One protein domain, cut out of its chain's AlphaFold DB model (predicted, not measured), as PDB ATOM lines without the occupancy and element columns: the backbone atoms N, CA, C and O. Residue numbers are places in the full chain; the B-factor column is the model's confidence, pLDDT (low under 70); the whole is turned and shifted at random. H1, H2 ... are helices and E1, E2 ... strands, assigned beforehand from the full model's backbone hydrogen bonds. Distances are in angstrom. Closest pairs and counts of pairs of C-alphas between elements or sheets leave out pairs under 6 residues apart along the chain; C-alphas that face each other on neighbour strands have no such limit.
ATOM      1  N   LYS A   9      57.515  34.709  46.579       90.19
ATOM      2  CA  LYS A   9      58.552  34.353  47.548       90.19
ATOM      3  C   LYS A   9      59.497  33.293  46.975       90.19
ATOM      4  O   LYS A   9      60.697  33.517  46.978       90.19
ATOM      5  N   GLU A  10      58.949  32.216  46.412       89.56
ATOM      6  CA  GLU A  10      59.743  31.138  45.804       89.56
ATOM      7  C   GLU A  10      60.573  31.625  44.612       89.56
ATOM      8  O   GLU A  10      61.699  31.179  44.435       89.56
ATOM      9  N   ILE A  11      60.041  32.558  43.809       88.19
ATOM     10  CA  ILE A  11      60.809  33.167  42.711       88.19
ATOM     11  C   ILE A  11      61.975  33.989  43.272       88.19
ATOM     12  O   ILE A  11      63.081  33.888  42.765       88.19
ATOM     13  N   LYS A  12      61.746  34.778  44.331       85.75
ATOM     14  CA  LYS A  12      62.788  35.609  44.952       85.75
ATOM     15  C   LYS A  12      63.893  34.791  45.618       85.75
ATOM     16  O   LYS A  12      65.048  35.151  45.485       85.75
ATOM     17  N   GLU A  13      63.542  33.713  46.315       84.50
ATOM     18  CA  GLU A  13      64.511  32.829  46.982       84.50
ATOM     19  C   GLU A  13      65.378  32.031  45.993       84.50
ATOM     20  O   GLU A  13      66.428  31.529  46.375       84.50
ATOM     21  N   GLY A  14      64.943  31.900  44.734       76.88
ATOM     22  CA  GLY A  14      65.723  31.269  43.668       76.88
ATOM     23  C   GLY A  14      66.746  32.188  42.991       76.88
ATOM     24  O   GLY A  14      67.552  31.689  42.205       76.88
ATOM     25  N   LEU A  15      66.728  33.501  43.260       80.44
ATOM     26  CA  LEU A  15      67.760  34.417  42.765       80.44
ATOM     27  C   LEU A  15      69.063  34.210  43.548       80.44
ATOM     28  O   LEU A  15      69.051  33.948  44.748       80.44
ATOM     29  N   ILE A  16      70.195  34.332  42.858       72.00
ATOM     30  CA  ILE A  16      71.518  34.245  43.480       72.00
ATOM     31  C   ILE A  16      71.831  35.620  44.086       72.00
ATOM     32  O   ILE A  16      71.926  36.601  43.354       72.00
ATOM     33  N   PRO A  24      65.240  36.078  37.035       85.50
ATOM     34  CA  PRO A  24      64.675  34.751  37.281       85.50
ATOM     35  C   PRO A  24      64.250  34.093  35.966       85.50
ATOM     36  O   PRO A  24      63.231  34.465  35.379       85.50
ATOM     37  N   SER A  25      65.010  33.089  35.527       84.19
ATOM     38  CA  SER A  25      64.772  32.364  34.270       84.19
ATOM     39  C   SER A  25      63.412  31.674  34.220       84.19
ATOM     40  O   SER A  25      62.866  31.460  33.141       84.19
ATOM     41  N   GLU A  26      62.787  31.395  35.367       83.25
ATOM     42  CA  GLU A  26      61.412  30.907  35.397       83.25
ATOM     43  C   GLU A  26      60.430  31.865  34.736       83.25
ATOM     44  O   GLU A  26      59.425  31.402  34.207       83.25
ATOM     45  N   LEU A  27      60.691  33.178  34.733       86.81
ATOM     46  CA  LEU A  27      59.823  34.138  34.055       86.81
ATOM     47  C   LEU A  27      59.790  33.932  32.541       86.81
ATOM     48  O   LEU A  27      58.791  34.306  31.938       86.81
ATOM     49  N   ASP A  28      60.770  33.263  31.931       85.75
ATOM     50  CA  ASP A  28      60.765  32.986  30.487       85.75
ATOM     51  C   ASP A  28      59.579  32.119  30.053       85.75
ATOM     52  O   ASP A  28      59.117  32.203  28.910       85.75
ATOM     53  N   ASP A  29      59.019  31.326  30.970       83.56
ATOM     54  CA  ASP A  29      57.823  30.534  30.698       83.56
ATOM     55  C   ASP A  29      56.603  31.410  30.390       83.56
ATOM     56  O   ASP A  29      55.682  30.943  29.718       83.56
ATOM     57  N   ILE A  30      56.570  32.676  30.832       87.62
ATOM     58  CA  ILE A  30      55.468  33.590  30.504       87.62
ATOM     59  C   ILE A  30      55.427  33.903  29.007       87.62
ATOM     60  O   ILE A  30      54.342  33.978  28.435       87.62
ATOM     61  N   VAL A  31      56.593  34.036  28.369       83.81
ATOM     62  CA  VAL A  31      56.725  34.447  26.963       83.81
ATOM     63  C   VAL A  31      56.175  33.364  26.037       83.81
ATOM     64  O   VAL A  31      55.619  33.654  24.985       83.81
ATOM     65  N   LYS A  32      56.269  32.100  26.461       81.31
ATOM     66  CA  LYS A  32      55.773  30.936  25.714       81.31
ATOM     67  C   LYS A  32      54.280  30.673  25.928       81.31
ATOM     68  O   LYS A  32      53.717  29.797  25.273       81.31
ATOM     69  N   LYS A  33      53.627  31.369  26.867       85.25
ATOM     70  CA  LYS A  33      52.222  31.133  27.207       85.25
ATOM     71  C   LYS A  33      51.302  32.037  26.408       85.25
ATOM     72  O   LYS A  33      51.425  33.258  26.404       85.25
ATOM     73  N   ARG A  34      50.279  31.423  25.821       85.50
ATOM     74  CA  ARG A  34      49.147  32.145  25.250       85.50
ATOM     75  C   ARG A  34      48.116  32.395  26.344       85.50
ATOM     76  O   ARG A  34      47.611  31.447  26.931       85.50
ATOM     77  N   LEU A  35      47.809  33.662  26.615       88.50
ATOM     78  CA  LEU A  35      46.904  34.092  27.684       88.50
ATOM     79  C   LEU A  35      45.953  35.172  27.172       88.50
ATOM     80  O   LEU A  35      46.323  35.992  26.336       88.50
ATOM     81  N   MET A  36      44.733  35.200  27.702       89.31
ATOM     82  CA  MET A  36      43.807  36.315  27.503       89.31
ATOM     83  C   MET A  36      43.835  37.228  28.717       89.31
ATOM     84  O   MET A  36      43.625  36.783  29.844       89.31
ATOM     85  N   PHE A  37      44.049  38.520  28.481       91.25
ATOM     86  CA  PHE A  37      44.093  39.531  29.529       91.25
ATOM     87  C   PHE A  37      42.850  40.408  29.488       91.25
ATOM     88  O   PHE A  37      42.502  40.985  28.461       91.25
ATOM     89  N   LYS A  38      42.214  40.582  30.646       92.00
ATOM     90  CA  LYS A  38      41.299  41.698  30.864       92.00
ATOM     91  C   LYS A  38      42.131  42.901  31.282       92.00
ATOM     92  O   LYS A  38      42.643  42.925  32.402       92.00
ATOM     93  N   VAL A  39      42.243  43.890  30.405       94.81
ATOM     94  CA  VAL A  39      42.970  45.138  30.667       94.81
ATOM     95  C   VAL A  39      42.018  46.266  31.057       94.81
ATOM     96  O   VAL A  39      40.851  46.285  30.667       94.81
ATOM     97  N   MET A  40      42.511  47.204  31.857       96.38
ATOM     98  CA  MET A  40      41.856  48.483  32.095       96.38
ATOM     99  C   MET A  40      42.341  49.484  31.052       96.38
ATOM    100  O   MET A  40      43.543  49.722  30.952       96.38
ATOM    101  N   VAL A  41      41.399  50.090  30.332       95.56
ATOM    102  CA  VAL A  41      41.655  51.189  29.399       95.56
ATOM    103  C   VAL A  41      41.199  52.484  30.059       95.56
ATOM    104  O   VAL A  41      40.074  52.573  30.554       95.56
ATOM    105  N   LYS A  42      42.085  53.473  30.100       96.44
ATOM    106  CA  LYS A  42      41.819  54.828  30.578       96.44
ATOM    107  C   LYS A  42      41.714  55.783  29.398       96.44
ATOM    108  O   LYS A  42      42.177  55.501  28.299       96.44
ATOM    109  N   GLU A  43      41.186  56.967  29.673       96.81
ATOM    110  CA  GLU A  43      41.155  58.070  28.714       96.81
ATOM    111  C   GLU A  43      42.558  58.409  28.174       96.81
ATOM    112  O   GLU A  43      42.723  58.619  26.975       96.81
ATOM    113  N   SER A  44      43.596  58.371  29.024       95.00
ATOM    114  CA  SER A  44      44.984  58.583  28.588       95.00
ATOM    115  C   SER A  44      45.447  57.559  27.552       95.00
ATOM    116  O   SER A  44      46.151  57.931  26.618       95.00
ATOM    117  N   ASN A  45      45.015  56.301  27.663       94.88
ATOM    118  CA  ASN A  45      45.393  55.259  26.707       94.88
ATOM    119  C   ASN A  45      44.794  55.519  25.316       94.88
ATOM    120  O   ASN A  45      45.409  55.188  24.311       94.88
ATOM    121  N   ILE A  46      43.614  56.144  25.252       93.25
ATOM    122  CA  ILE A  46      42.913  56.421  23.992       93.25
ATOM    123  C   ILE A  46      43.399  57.736  23.377       93.25
ATOM    124  O   ILE A  46      43.754  57.780  22.204       93.25
ATOM    125  N   TYR A  47      43.414  58.816  24.159       95.56
ATOM    126  CA  TYR A  47      43.603  60.170  23.624       95.56
ATOM    127  C   TYR A  47      45.015  60.721  23.805       95.56
ATOM    128  O   TYR A  47      45.382  61.678  23.129       95.56
ATOM    129  N   LYS A  48      45.803  60.152  24.722       94.19
ATOM    130  CA  LYS A  48      47.183  60.585  24.994       94.19
ATOM    131  C   LYS A  48      48.224  59.549  24.580       94.19
ATOM    132  O   LYS A  48      49.390  59.748  24.894       94.19
ATOM    133  N   GLN A  49      47.800  58.470  23.914       89.19
ATOM    134  CA  GLN A  49      48.674  57.370  23.490       89.19
ATOM    135  C   GLN A  49      49.517  56.813  24.650       89.19
ATOM    136  O   GLN A  49      50.682  56.471  24.495       89.19
ATOM    137  N   ASP A  50      48.928  56.747  25.845       92.88
ATOM    138  CA  ASP A  50      49.555  56.085  26.984       92.88
ATOM    139  C   ASP A  50      49.580  54.572  26.716       92.88
ATOM    140  O   ASP A  50      48.535  53.921  26.677       92.88
ATOM    141  N   GLU A  51      50.764  54.006  26.497       91.81
ATOM    142  CA  GLU A  51      50.935  52.582  26.177       91.81
ATOM    143  C   GLU A  51      50.987  51.691  27.431       91.81
ATOM    144  O   GLU A  51      51.167  50.475  27.340       91.81
ATOM    145  N   VAL A  52      50.793  52.264  28.625       92.81
ATOM    146  CA  VAL A  52      50.791  51.512  29.881       92.81
ATOM    147  C   VAL A  52      49.374  51.071  30.240       92.81
ATOM    148  O   VAL A  52      48.522  51.856  30.668       92.81
ATOM    149  N   TYR A  53      49.136  49.763  30.146       95.50
ATOM    150  CA  TYR A  53      47.859  49.140  30.488       95.50
ATOM    151  C   TYR A  53      47.951  48.341  31.784       95.50
ATOM    152  O   TYR A  53      48.876  47.561  32.007       95.50
ATOM    153  N   LYS A  54      46.935  48.477  32.641       94.81
ATOM    154  CA  LYS A  54      46.819  47.654  33.850       94.81
ATOM    155  C   LYS A  54      46.046  46.377  33.540       94.81
ATOM    156  O   LYS A  54      44.855  46.436  33.234       94.81
ATOM    157  N   VAL A  55      46.684  45.222  33.705       94.25
ATOM    158  CA  VAL A  55      46.004  43.919  33.681       94.25
ATOM    159  C   VAL A  55      45.200  43.744  34.971       94.25
ATOM    160  O   VAL A  55      45.726  43.869  36.075       94.25
ATOM    161  N   LEU A  56      43.903  43.470  34.839       94.56
ATOM    162  CA  LEU A  56      42.997  43.203  35.958       94.56
ATOM    163  C   LEU A  56      42.886  41.715  36.265       94.56
ATOM    164  O   LEU A  56      42.846  41.316  37.426       94.56
ATOM    165  N   LYS A  57      42.759  40.907  35.213       93.31
ATOM    166  CA  LYS A  57      42.608  39.452  35.280       93.31
ATOM    167  C   LYS A  57      43.237  38.828  34.044       93.31
ATOM    168  O   LYS A  57      43.333  39.482  33.007       93.31
ATOM    169  N   PHE A  58      43.590  37.558  34.154       92.50
ATOM    170  CA  PHE A  58      44.004  36.748  33.020       92.50
ATOM    171  C   PHE A  58      43.268  35.410  33.027       92.50
ATOM    172  O   PHE A  58      42.782  34.970  34.074       92.50
ATOM    173  N   ALA A  59      43.191  34.789  31.858       90.56
ATOM    174  CA  ALA A  59      42.672  33.450  31.659       90.56
ATOM    175  C   ALA A  59      43.602  32.666  30.727       90.56
ATOM    176  O   ALA A  59      44.056  33.189  29.707       90.56
ATOM    177  N   ASP A  60      43.854  31.414  31.089       89.88
ATOM    178  CA  ASP A  60      44.459  30.399  30.228       89.88
ATOM    179  C   ASP A  60      43.363  29.383  29.888       89.88
ATOM    180  O   ASP A  60      43.195  28.366  30.563       89.88
ATOM    181  N   ASP A  61      42.510  29.745  28.927       88.25
ATOM    182  CA  ASP A  61      41.349  28.951  28.538       88.25
ATOM    183  C   ASP A  61      41.268  28.838  27.015       88.25
ATOM    184  O   ASP A  61      41.025  29.805  26.286       88.25
ATOM    185  N   LYS A  62      41.439  27.607  26.528       86.38
ATOM    186  CA  LYS A  62      41.399  27.288  25.100       86.38
ATOM    187  C   LYS A  62      40.039  27.548  24.460       86.38
ATOM    188  O   LYS A  62      39.992  27.792  23.256       86.38
ATOM    189  N   SER A  63      38.947  27.474  25.221       87.94
ATOM    190  CA  SER A  63      37.606  27.779  24.717       87.94
ATOM    191  C   SER A  63      37.461  29.269  24.413       87.94
ATOM    192  O   SER A  63      37.022  29.617  23.318       87.94
ATOM    193  N   LEU A  64      37.972  30.134  25.296       86.00
ATOM    194  CA  LEU A  64      37.987  31.580  25.084       86.00
ATOM    195  C   LEU A  64      38.836  31.964  23.867       86.00
ATOM    196  O   LEU A  64      38.432  32.819  23.084       86.00
ATOM    197  N   PHE A  65      39.970  31.294  23.628       84.25
ATOM    198  CA  PHE A  65      40.739  31.554  22.405       84.25
ATOM    199  C   PHE A  65      39.950  31.226  21.137       84.25
ATOM    200  O   PHE A  65      40.081  31.941  20.154       84.25
ATOM    201  N   LYS A  66      39.120  30.180  21.127       83.38
ATOM    202  CA  LYS A  66      38.298  29.865  19.948       83.38
ATOM    203  C   LYS A  66      37.189  30.888  19.723       83.38
ATOM    204  O   LYS A  66      36.868  31.178  18.579       83.38
ATOM    205  N   GLU A  67      36.612  31.404  20.802       86.88
ATOM    206  CA  GLU A  67      35.506  32.362  20.745       86.88
ATOM    207  C   GLU A  67      35.976  33.767  20.350       86.88
ATOM    208  O   GLU A  67      35.332  34.430  19.541       86.88
ATOM    209  N   TYR A  68      37.116  34.212  20.886       81.81
ATOM    210  CA  TYR A  68      37.554  35.606  20.781       81.81
ATOM    211  C   TYR A  68      38.781  35.826  19.889       81.81
ATOM    212  O   TYR A  68      39.107  36.976  19.590       81.81
ATOM    213  N   CYS A  69      39.483  34.776  19.443       77.12
ATOM    214  CA  CYS A  69      40.576  34.954  18.488       77.12
ATOM    215  C   CYS A  69      39.997  35.220  17.098       77.12
ATOM    216  O   CYS A  69      39.678  34.300  16.345       77.12
TER     217      CYS A  69
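AT A GLANCE: This is residues 9 to 16 and 24 to 69 of the 106 residues of an uncharacterized protein of Capsicum chinense (UniProt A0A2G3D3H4). A narrow ribbon of two antiparallel strands, E1 and E2, has the small helix H3 in the loop at one end; at the ribbon's other end the printed part parts into two arms, one holding H1 and H2 and the other ending in H4. There is no common core: no helix touches another helix, and H1 and H3 lie far out on the whole. The printed part has 54 residues with four named helices and two named strands, in the order H1, H2, E1, H3, E2, H4, and its class is mixed, helices and strands. It is only just extended, close to loose, with a radius of gyration of the C-alphas of 15.4 A, and its flat outline spans 43 by 31 by 16 A.

HOW THE PARTS SIT: H1, residues 9 to 13, and H2, residues 25 to 31, are close but not clearly touching; their closest C-alphas, those of Ile 11 and Glu 26, are 7.7 A apart. E1, residues 36 to 40, and E2, residues 54 to 59, are antiparallel neighbours with 154 degrees between their directions. The C-alphas of Phe 37 and Phe 58 face each other at 4.5 A. N 38 and O 57 are 2.8 A apart and N 59 and O 36 are 2.9 A apart, both within hydrogen-bond range. H3, residues 43 to 47, comes between the two strands along the chain and is apart from H1, H2 and H4. H4, residues 62 to 68, follows E2; the closest C-alphas of E1 and H4, those of Met 36 and Phe 65, are 7.6 A apart. H4 is apart from H1 and H2. Each O i to N i+4 pair is within hydrogen-bond range in H1, H3 and H4; in H2 0 of 3 are, while 4 of 4 O i to N i+3 pairs are.

IN THESE COORDINATES: H1 begins at C-alpha 9, at (58.552, 34.353, 47.548). H2 measures 11.1 A from first to last C-alpha. E1 measures 13.2 A and begins at C-alpha 36, at (43.807, 36.315, 27.503). H3 is short, 6.0 A, and H1 6.2 A. E2 measures 15.0 A. H4 measures 10.1 A and ends at C-alpha 68, at (37.554, 35.606, 20.781).

THE WHOLE: The two C-alphas farthest apart, those of Ile 16 and Tyr 47, are 43.0 A apart. Residues 17 to 23 are not printed, and C-alphas 16 and 24 are 9.2 A apart across this cut, in the link from H1 to H2. Of the links that are printed whole, H2 to E1, E1 to H3 and E2 to H4 are tight, and H3 to E2, with 6 residues, is short. The mean pLDDT of the printed part is 88.7, and no printed residue is under 70.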